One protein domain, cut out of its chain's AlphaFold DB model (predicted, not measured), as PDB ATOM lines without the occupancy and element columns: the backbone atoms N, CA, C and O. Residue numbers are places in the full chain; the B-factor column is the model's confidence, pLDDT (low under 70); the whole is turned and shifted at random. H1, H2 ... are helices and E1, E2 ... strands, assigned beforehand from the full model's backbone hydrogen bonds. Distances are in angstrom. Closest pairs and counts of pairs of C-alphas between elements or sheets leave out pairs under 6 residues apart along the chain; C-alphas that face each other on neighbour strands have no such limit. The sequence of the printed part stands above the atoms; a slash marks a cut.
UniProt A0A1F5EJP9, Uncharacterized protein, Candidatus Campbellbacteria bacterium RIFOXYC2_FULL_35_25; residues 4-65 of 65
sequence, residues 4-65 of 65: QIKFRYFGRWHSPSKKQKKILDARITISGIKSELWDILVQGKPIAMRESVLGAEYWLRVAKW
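Overview. This is residues 4 to 65 of the 65 residues of an uncharacterized protein of Candidatus Campbellbacteria bacterium RIFOXYC2_FULL_35_25 (UniProt A0A1F5EJP9). A small sheet of four strands, turning by 104 degrees from edge to edge, forms a wall; the short helix H2 packs beside it near E4, while the longest helix, H1, is held off from the sheet and from H2. The far end of H1, the link after it and the first residue of H2, residues 29 to 36, stick out, and the tiny helix H3 sits between E3 and E4 along the chain, near H1. The printed part has 62 residues, with three named helices and four named strands in the order E1 E2 H1 H2 E3 H3 E4; the sheet runs E2 E1 E4 E3, antiparallel throughout, and the class is mixed, helices and strands. The whole is compact, with a radius of gyration of the C-alphas of 11.0 A and spans of 29 by 25 by 19 A.

Arrangement. Start at E1, residues 4 to 9, an inner strand. It forms a hairpin with the edge strand E2, residues 12 to 14, where you find N 7 and O 14 2.8 A apart, within hydrogen-bond range. On the other side of E1 is E4, residues 58 to 64, antiparallel at 150 degrees; look at N 6 and O 61, 2.8 A apart and within hydrogen-bond range. The neighbour of E4 on its other side from E1 is the edge strand E3, residues 47 to 49, antiparallel at 135 degrees, with N 49 and O 58 within hydrogen-bond range at 2.8 A. H1, residues 18 to 30, is not on the sheet. H2, residues 36 to 42, is on the sheet at a height over the sheet of 7.7 A, over none of the strands, but only just, with 2 of its C-alphas falling on E4; its closest C-alphas to E4 are Leu 41 and Val 62, 5.3 A apart. H1 and H2 are apart. H3, residues 51 to 54, is close to H1 but not clearly touching, the closest C-alphas being Gln 20 and Leu 54 at 6.9 A. In H1 and H2 every O i to N i+4 pair is within hydrogen-bond range; H3 is too short for such a pair, and its one O i to N i+3 pair is within range.

Along the chain. Find C-alpha 4 at (-55.164, -23.125, -41.215); from there E1 runs 16.4 A. H1 begins at C-alpha 18 at (-52.288, -35.181, -38.749) and is 18.5 A long; H2 measures 9.8 A. E4 spans 19.5 A and ends at C-alpha 64, (-57.159, -17.049, -42.202). E2, E3 and H3 measure 6.6, 6.4 and 5.3 A.

Size, cuts and confidence. The C-alphas farthest apart are those of Gly 11 and Gly 32, at 29.8 A. The printed part has no cut, and its links are tight. The mean pLDDT of the printed part is 70.5, and 30 residues are under 70, among them 27 to 38 and 48 to 56.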
ATOM      1  N   GLN A   4     -55.315 -21.784 -40.659       69.31
ATOM      2  CA  GLN A   4     -55.164 -23.125 -41.215       69.31
ATOM      3  C   GLN A   4     -54.005 -23.174 -42.204       69.31
ATOM      4  O   GLN A   4     -53.970 -22.430 -43.179       69.31
ATOM      5  N   ILE A   5     -53.080 -24.099 -41.974       75.31
ATOM      6  CA  ILE A   5     -51.996 -24.402 -42.907       75.31
ATOM      7  C   ILE A   5     -52.569 -25.190 -44.093       75.31
ATOM      8  O   ILE A   5     -53.403 -26.075 -43.894       75.31
ATOM      9  N   LYS A   6     -52.129 -24.882 -45.315       79.81
ATOM     10  CA  LYS A   6     -52.433 -25.635 -46.542       79.81
ATOM     11  C   LYS A   6     -51.148 -25.947 -47.309       79.81
ATOM     12  O   LYS A   6     -50.228 -25.133 -47.327       79.81
ATOM     13  N   PHE A   7     -51.130 -27.102 -47.964       78.75
ATOM     14  CA  PHE A   7     -50.081 -27.551 -48.871       78.75
ATOM     15  C   PHE A   7     -50.507 -27.398 -50.324       78.75
ATOM     16  O   PHE A   7     -51.661 -27.680 -50.628       78.75
ATOM     17  N   ARG A   8     -49.597 -27.038 -51.230       80.12
ATOM     18  CA  ARG A   8     -49.802 -27.191 -52.673       80.12
ATOM     19  C   ARG A   8     -49.016 -28.383 -53.187       80.12
ATOM     20  O   ARG A   8     -47.812 -28.446 -52.951       80.12
ATOM     21  N   TYR A   9     -49.688 -29.264 -53.917       77.88
ATOM     22  CA  TYR A   9     -49.090 -30.411 -54.595       77.88
ATOM     23  C   TYR A   9     -49.729 -30.573 -55.975       77.88
ATOM     24  O   TYR A   9     -50.952 -30.475 -56.088       77.88
ATOM     25  N   PHE A  10     -48.920 -30.724 -57.030       76.81
ATOM     26  CA  PHE A  10     -49.380 -30.763 -58.431       76.81
ATOM     27  C   PHE A  10     -50.461 -29.713 -58.763       76.81
ATOM     28  O   PHE A  10     -51.515 -29.999 -59.325       76.81
ATOM     29  N   GLY A  11     -50.229 -28.468 -58.338       76.88
ATOM     30  CA  GLY A  11     -51.130 -27.344 -58.598       76.88
ATOM     31  C   GLY A  11     -52.347 -27.231 -57.671       76.88
ATOM     32  O   GLY A  11     -52.914 -26.138 -57.598       76.88
ATOM     33  N   ARG A  12     -52.705 -28.270 -56.905       81.62
ATOM     34  CA  ARG A  12     -53.883 -28.295 -56.017       81.62
ATOM     35  C   ARG A  12     -53.525 -28.004 -54.561       81.62
ATOM     36  O   ARG A  12     -52.456 -28.382 -54.094       81.62
ATOM     37  N   TRP A  13     -54.424 -27.321 -53.847       83.31
ATOM     38  CA  TRP A  13     -54.264 -27.011 -52.423       83.31
ATOM     39  C   TRP A  13     -54.978 -28.040 -51.543       83.31
ATOM     40  O   TRP A  13     -56.165 -28.299 -51.726       83.31
ATOM     41  N   HIS A  14     -54.276 -28.559 -50.540       83.69
ATOM     42  CA  HIS A  14     -54.746 -29.597 -49.630       83.69
ATOM     43  C   HIS A  14     -54.494 -29.204 -48.178       83.69
ATOM     44  O   HIS A  14     -53.546 -28.488 -47.859       83.69
ATOM     45  N   SER A  15     -55.338 -29.690 -47.275       82.88
ATOM     46  CA  SER A  15     -55.080 -29.570 -45.841       82.88
ATOM     47  C   SER A  15     -54.027 -30.598 -45.407       82.88
ATOM     48  O   SER A  15     -54.078 -31.735 -45.877       82.88
ATOM     49  N   PRO A  16     -53.112 -30.249 -44.488       80.38
ATOM     50  CA  PRO A  16     -52.190 -31.199 -43.895       80.38
ATOM     51  C   PRO A  16     -52.909 -32.360 -43.225       80.38
ATOM     52  O   PRO A  16     -53.858 -32.161 -42.464       80.38
ATOM     53  N   SER A  17     -52.389 -33.569 -43.418       83.62
ATOM     54  CA  SER A  17     -52.719 -34.700 -42.552       83.62
ATOM     55  C   SER A  17     -52.202 -34.472 -41.122       83.62
ATOM     56  O   SER A  17     -51.275 -33.690 -40.884       83.62
ATOM     57  N   LYS A  18     -52.748 -35.222 -40.153       82.75
ATOM     58  CA  LYS A  18     -52.288 -35.181 -38.749       82.75
ATOM     59  C   LYS A  18     -50.782 -35.466 -38.616       82.75
ATOM     60  O   LYS A  18     -50.117 -34.823 -37.809       82.75
ATOM     61  N   LYS A  19     -50.239 -36.396 -39.415       81.19
ATOM     62  CA  LYS A  19     -48.806 -36.750 -39.413       81.19
ATOM     63  C   LYS A  19     -47.940 -35.592 -39.916       81.19
ATOM     64  O   LYS A  19     -46.978 -35.226 -39.253       81.19
ATOM     65  N   GLN A  20     -48.319 -34.976 -41.037       77.12
ATOM     66  CA  GLN A  20     -47.593 -33.834 -41.607       77.12
ATOM     67  C   GLN A  20     -47.620 -32.618 -40.676       77.12
ATOM     68  O   GLN A  20     -46.606 -31.946 -40.524       77.12
ATOM     69  N   LYS A  21     -48.750 -32.378 -39.998       78.81
ATOM     70  CA  LYS A  21     -48.866 -31.307 -39.005       78.81
ATOM     71  C   LYS A  21     -47.890 -31.500 -37.839       78.81
ATOM     72  O   LYS A  21     -47.167 -30.572 -37.512       78.81
ATOM     73  N   LYS A  22     -47.788 -32.719 -37.290       80.88
ATOM     74  CA  LYS A  22     -46.812 -33.033 -36.227       80.88
ATOM     75  C   LYS A  22     -45.362 -32.795 -36.663       80.88
ATOM     76  O   LYS A  22     -44.574 -32.284 -35.877       80.88
ATOM     77  N   ILE A  23     -45.010 -33.155 -37.900       77.19
ATOM     78  CA  ILE A  23     -43.655 -32.943 -38.442       77.19
ATOM     79  C   ILE A  23     -43.348 -31.444 -38.566       77.19
ATOM     80  O   ILE A  23     -42.266 -31.006 -38.178       77.19
ATOM     81  N   LEU A  24     -44.310 -30.661 -39.064       75.81
ATOM     82  CA  LEU A  24     -44.218 -29.203 -39.143       75.81
ATOM     83  C   LEU A  24     -44.051 -28.568 -37.768       75.81
ATOM     84  O   LEU A  24     -43.101 -27.820 -37.566       75.81
ATOM     85  N   ASP A  25     -44.929 -28.904 -36.825       74.50
ATOM     86  CA  ASP A  25     -44.900 -28.349 -35.473       74.50
ATOM     87  C   ASP A  25     -43.556 -28.655 -34.786       74.50
ATOM     88  O   ASP A  25     -42.952 -27.768 -34.180       74.50
ATOM     89  N   ALA A  26     -43.028 -29.876 -34.949       71.88
ATOM     90  CA  ALA A  26     -41.720 -30.255 -34.420       71.88
ATOM     91  C   ALA A  26     -40.576 -29.446 -35.055       71.88
ATOM     92  O   ALA A  26     -39.742 -28.890 -34.344       71.88
ATOM     93  N   ARG A  27     -40.533 -29.327 -36.387       67.56
ATOM     94  CA  ARG A  27     -39.437 -28.642 -37.100       67.56
ATOM     95  C   ARG A  27     -39.470 -27.121 -36.930       67.56
ATOM     96  O   ARG A  27     -38.410 -26.521 -36.754       67.56
ATOM     97  N   ILE A  28     -40.656 -26.511 -36.936       66.19
ATOM     98  CA  ILE A  28     -40.842 -25.078 -36.645       66.19
ATOM     99  C   ILE A  28     -40.379 -24.767 -35.217       66.19
ATOM    100  O   ILE A  28     -39.778 -23.725 -34.974       66.19
ATOM    101  N   THR A  29     -40.617 -25.679 -34.272       60.62
ATOM    102  CA  THR A  29     -40.188 -25.504 -32.879       60.62
ATOM    103  C   THR A  29     -38.676 -25.676 -32.713       60.62
ATOM    104  O   THR A  29     -38.055 -24.880 -32.018       60.62
ATOM    105  N   ILE A  30     -38.073 -26.670 -33.373       53.69
ATOM    106  CA  ILE A  30     -36.643 -27.005 -33.229       53.69
ATOM    107  C   ILE A  30     -35.717 -25.945 -33.837       53.69
ATOM    108  O   ILE A  30     -34.592 -25.779 -33.382       53.69
ATOM    109  N   SER A  31     -36.154 -25.238 -34.877       52.72
ATOM    110  CA  SER A  31     -35.234 -24.432 -35.684       52.72
ATOM    111  C   SER A  31     -35.059 -22.984 -35.220       52.72
ATOM    112  O   SER A  31     -34.202 -22.295 -35.755       52.72
ATOM    113  N   GLY A  32     -35.843 -22.477 -34.260       50.94
ATOM    114  CA  GLY A  32     -35.774 -21.058 -33.867       50.94
ATOM    115  C   GLY A  32     -36.186 -20.075 -34.981       50.94
ATOM    116  O   GLY A  32     -36.293 -18.879 -34.736       50.94
ATOM    117  N   ILE A  33     -36.527 -20.585 -36.172       53.56
ATOM    118  CA  ILE A  33     -36.975 -19.894 -37.396       53.56
ATOM    119  C   ILE A  33     -38.421 -19.346 -37.235       53.56
ATOM    120  O   ILE A  33     -39.205 -19.194 -38.172       53.56
ATOM    121  N   LYS A  34     -38.828 -19.080 -35.993       58.22
ATOM    122  CA  LYS A  34     -40.223 -18.873 -35.607       58.22
ATOM    123  C   LYS A  34     -40.766 -17.498 -35.977       58.22
ATOM    124  O   LYS A  34     -41.978 -17.379 -36.035       58.22
ATOM    125  N   SER A  35     -39.931 -16.482 -36.188       59.12
ATOM    126  CA  SER A  35     -40.417 -15.149 -36.570       59.12
ATOM    127  C   SER A  35     -40.563 -15.038 -38.082       59.12
ATOM    128  O   SER A  35     -41.672 -14.930 -38.587       59.12
ATOM    129  N   GLU A  36     -39.468 -15.177 -38.821       61.44
ATOM    130  CA  GLU A  36     -39.425 -14.827 -40.242       61.44
ATOM    131  C   GLU A  36     -40.268 -15.771 -41.113       61.44
ATOM    132  O   GLU A  36     -41.053 -15.343 -41.958       61.44
ATOM    133  N   LEU A  37     -40.187 -17.077 -40.855       67.38
ATOM    134  CA  LEU A  37     -40.955 -18.074 -41.600       67.38
ATOM    135  C   LEU A  37     -42.433 -18.021 -41.198       67.38
ATOM    136  O   LEU A  37     -43.301 -18.219 -42.041       67.38
ATOM    137  N   TRP A  38     -42.740 -17.668 -39.948       69.94
ATOM    138  CA  TRP A  38     -44.116 -17.428 -39.516       69.94
ATOM    139  C   TRP A  38     -44.709 -16.171 -40.148       69.94
ATOM    140  O   TRP A  38     -45.849 -16.222 -40.601       69.94
ATOM    141  N   ASP A  39     -43.942 -15.089 -40.273       71.19
ATOM    142  CA  ASP A  39     -44.378 -13.861 -40.938       71.19
ATOM    143  C   ASP A  39     -44.663 -14.106 -42.422       71.19
ATOM    144  O   ASP A  39     -45.718 -13.715 -42.926       71.19
ATOM    145  N   ILE A  40     -43.783 -14.837 -43.115       68.62
ATOM    146  CA  ILE A  40     -44.000 -15.252 -44.510       68.62
ATOM    147  C   ILE A  40     -45.270 -16.109 -44.621       68.62
ATOM    148  O   ILE A  40     -46.096 -15.904 -45.518       68.62
ATOM    149  N   LEU A  41     -45.463 -17.040 -43.687       72.44
ATOM    150  CA  LEU A  41     -46.634 -17.904 -43.655       72.44
ATOM    151  C   LEU A  41     -47.928 -17.133 -43.394       72.44
ATOM    152  O   LEU A  41     -48.903 -17.359 -44.113       72.44
ATOM    153  N   VAL A  42     -47.936 -16.211 -42.427       68.25
ATOM    154  CA  VAL A  42     -49.074 -15.343 -42.079       68.25
ATOM    155  C   VAL A  42     -49.425 -14.399 -43.229       68.25
ATOM    156  O   VAL A  42     -50.610 -14.189 -43.490       68.25
ATOM    157  N   GLN A  43     -48.432 -13.904 -43.974       70.44
ATOM    158  CA  GLN A  43     -48.637 -13.149 -45.219       70.44
ATOM    159  C   GLN A  43     -49.276 -13.995 -46.337       70.44
ATOM    160  O   GLN A  43     -49.604 -13.468 -47.400       70.44
ATOM    161  N   GLY A  44     -49.449 -15.305 -46.131       64.19
ATOM    162  CA  GLY A  44     -50.013 -16.222 -47.118       64.19
ATOM    163  C   GLY A  44     -49.067 -16.508 -48.283       64.19
ATOM    164  O   GLY A  44     -49.504 -17.065 -49.295       64.19
ATOM    165  N   LYS A  45     -47.784 -16.142 -48.157       67.75
ATOM    166  CA  LYS A  45     -46.779 -16.400 -49.185       67.75
ATOM    167  C   LYS A  45     -46.427 -17.888 -49.191       67.75
ATOM    168  O   LYS A  45     -46.259 -18.485 -48.127       67.75
ATOM    169  N   PRO A  46     -46.348 -18.505 -50.378       67.00
ATOM    170  CA  PRO A  46     -46.082 -19.923 -50.480       67.00
ATOM    171  C   PRO A  46     -44.592 -20.203 -50.207       67.00
ATOM    172  O   PRO A  46     -43.731 -19.552 -50.791       67.00
ATOM    173  N   ILE A  47     -44.282 -21.177 -49.346       70.56
ATOM    174  CA  ILE A  47     -42.898 -21.598 -49.045       70.56
ATOM    175  C   ILE A  47     -42.677 -23.021 -49.543       70.56
ATOM    176  O   ILE A  47     -43.444 -23.910 -49.176       70.56
ATOM    177  N   ALA A  48     -41.633 -23.255 -50.337       69.50
ATOM    178  CA  ALA A  48     -41.270 -24.597 -50.785       69.50
ATOM    179  C   ALA A  48     -40.633 -25.405 -49.640       69.50
ATOM    180  O   ALA A  48     -39.624 -25.015 -49.054       69.50
ATOM    181  N   MET A  49     -41.234 -26.546 -49.321       69.81
ATOM    182  CA  MET A  49     -40.735 -27.535 -48.372       69.81
ATOM    183  C   MET A  49     -40.148 -28.706 -49.158       69.81
ATOM    184  O   MET A  49     -40.830 -29.287 -50.004       69.81
ATOM    185  N   ARG A  50     -38.889 -29.053 -48.871       59.94
ATOM    186  CA  ARG A  50     -38.158 -30.128 -49.558       59.94
ATOM    187  C   ARG A  50     -38.685 -31.524 -49.212       59.94
ATOM    188  O   ARG A  50     -39.230 -31.758 -48.131       59.94
ATOM    189  N   GLU A  51     -38.401 -32.468 -50.109       60.25
ATOM    190  CA  GLU A  51     -38.717 -33.898 -49.999       60.25
ATOM    191  C   GLU A  51     -38.243 -34.533 -48.685       60.25
ATOM    192  O   GLU A  51     -38.963 -35.331 -48.091       60.25
ATOM    193  N   SER A  52     -37.107 -34.094 -48.137       59.34
ATOM    194  CA  SER A  52     -36.610 -34.564 -46.838       59.34
ATOM    195  C   SER A  52     -37.541 -34.258 -45.652       59.34
ATOM    196  O   SER A  52     -37.384 -34.845 -44.582       59.34
ATOM    197  N   VAL A  53     -38.513 -33.351 -45.820       62.19
ATOM    198  CA  VAL A  53     -39.479 -32.960 -44.780       62.19
ATOM    199  C   VAL A  53     -40.829 -33.661 -44.954       62.19
ATOM    200  O   VAL A  53     -41.450 -34.036 -43.959       62.19
ATOM    201  N   LEU A  54     -41.306 -33.833 -46.191       65.88
ATOM    202  CA  LEU A  54     -42.672 -34.303 -46.477       65.88
ATOM    203  C   LEU A  54     -42.752 -35.500 -47.440       65.88
ATOM    204  O   LEU A  54     -43.859 -35.912 -47.790       65.88
ATOM    205  N   GLY A  55     -41.620 -36.067 -47.859       66.44
ATOM    206  CA  GLY A  55     -41.542 -37.177 -48.819       66.44
ATOM    207  C   GLY A  55     -41.850 -36.790 -50.271       66.44
ATOM    208  O   GLY A  55     -41.908 -37.666 -51.119       66.44
ATOM    209  N   ALA A  56     -42.084 -35.503 -50.542       67.81
ATOM    210  CA  ALA A  56     -42.131 -34.873 -51.864       67.81
ATOM    211  C   ALA A  56     -42.008 -33.345 -51.684       67.81
ATOM    212  O   ALA A  56     -41.988 -32.861 -50.547       67.81
ATOM    213  N   GLU A  57     -41.921 -32.579 -52.771       71.31
ATOM    214  CA  GLU A  57     -41.903 -31.113 -52.715       71.31
ATOM    215  C   GLU A  57     -43.320 -30.540 -52.547       71.31
ATOM    216  O   GLU A  57     -44.234 -30.861 -53.311       71.31
ATOM    217  N   TYR A  58     -43.514 -29.675 -51.547       73.00
ATOM    218  CA  TYR A  58     -44.811 -29.042 -51.274       73.00
ATOM    219  C   TYR A  58     -44.666 -27.552 -51.012       73.00
ATOM    220  O   TYR A  58     -43.700 -27.117 -50.397       73.00
ATOM    221  N   TRP A  59     -45.690 -26.778 -51.359       78.50
ATOM    222  CA  TRP A  59     -45.751 -25.362 -50.986       78.50
ATOM    223  C   TRP A  59     -46.622 -25.158 -49.750       78.50
ATOM    224  O   TRP A  59     -47.755 -25.625 -49.739       78.50
ATOM    225  N   LEU A  60     -46.150 -24.437 -48.736       75.38
ATOM    226  CA  LEU A  60     -46.910 -24.118 -47.526       75.38
ATOM    227  C   LEU A  60     -47.547 -22.733 -47.615       75.38
ATOM    228  O   LEU A  60     -46.857 -21.790 -47.980       75.38
ATOM    229  N   ARG A  61     -48.805 -22.575 -47.199       76.94
ATOM    230  CA  ARG A  61     -49.394 -21.256 -46.897       76.94
ATOM    231  C   ARG A  61     -50.279 -21.317 -45.659       76.94
ATOM    232  O   ARG A  61     -50.882 -22.362 -45.398       76.94
ATOM    233  N   VAL A  62     -50.448 -20.204 -44.951       73.31
ATOM    234  CA  VAL A  62     -51.500 -20.067 -43.935       73.31
ATOM    235  C   VAL A  62     -52.701 -19.348 -44.543       73.31
ATOM    236  O   VAL A  62     -52.571 -18.357 -45.252       73.31
ATOM    237  N   ALA A  63     -53.893 -19.879 -44.294       66.88
ATOM    238  CA  ALA A  63     -55.161 -19.247 -44.613       66.88
ATOM    239  C   ALA A  63     -55.832 -18.800 -43.311       66.88
ATOM    240  O   ALA A  63     -55.922 -19.576 -42.355       66.88
ATOM    241  N   LYS A  64     -56.302 -17.553 -43.277       64.81
ATOM    242  CA  LYS A  64     -57.159 -17.049 -42.202       64.81
ATOM    243  C   LYS A  64     -58.549 -17.684 -42.345       64.81
ATOM    244  O   LYS A  64     -59.042 -17.783 -43.468       64.81
ATOM    245  N   TRP A  65     -59.108 -18.170 -41.236       58.12
ATOM    246  CA  TRP A  65     -60.522 -18.549 -41.144       58.12
ATOM    247  C   TRP A  65     -61.393 -17.313 -40.963       58.12
ATOM    248  O   TRP A  65     -60.965 -16.414 -40.196       58.12
TER     249      TRP A  65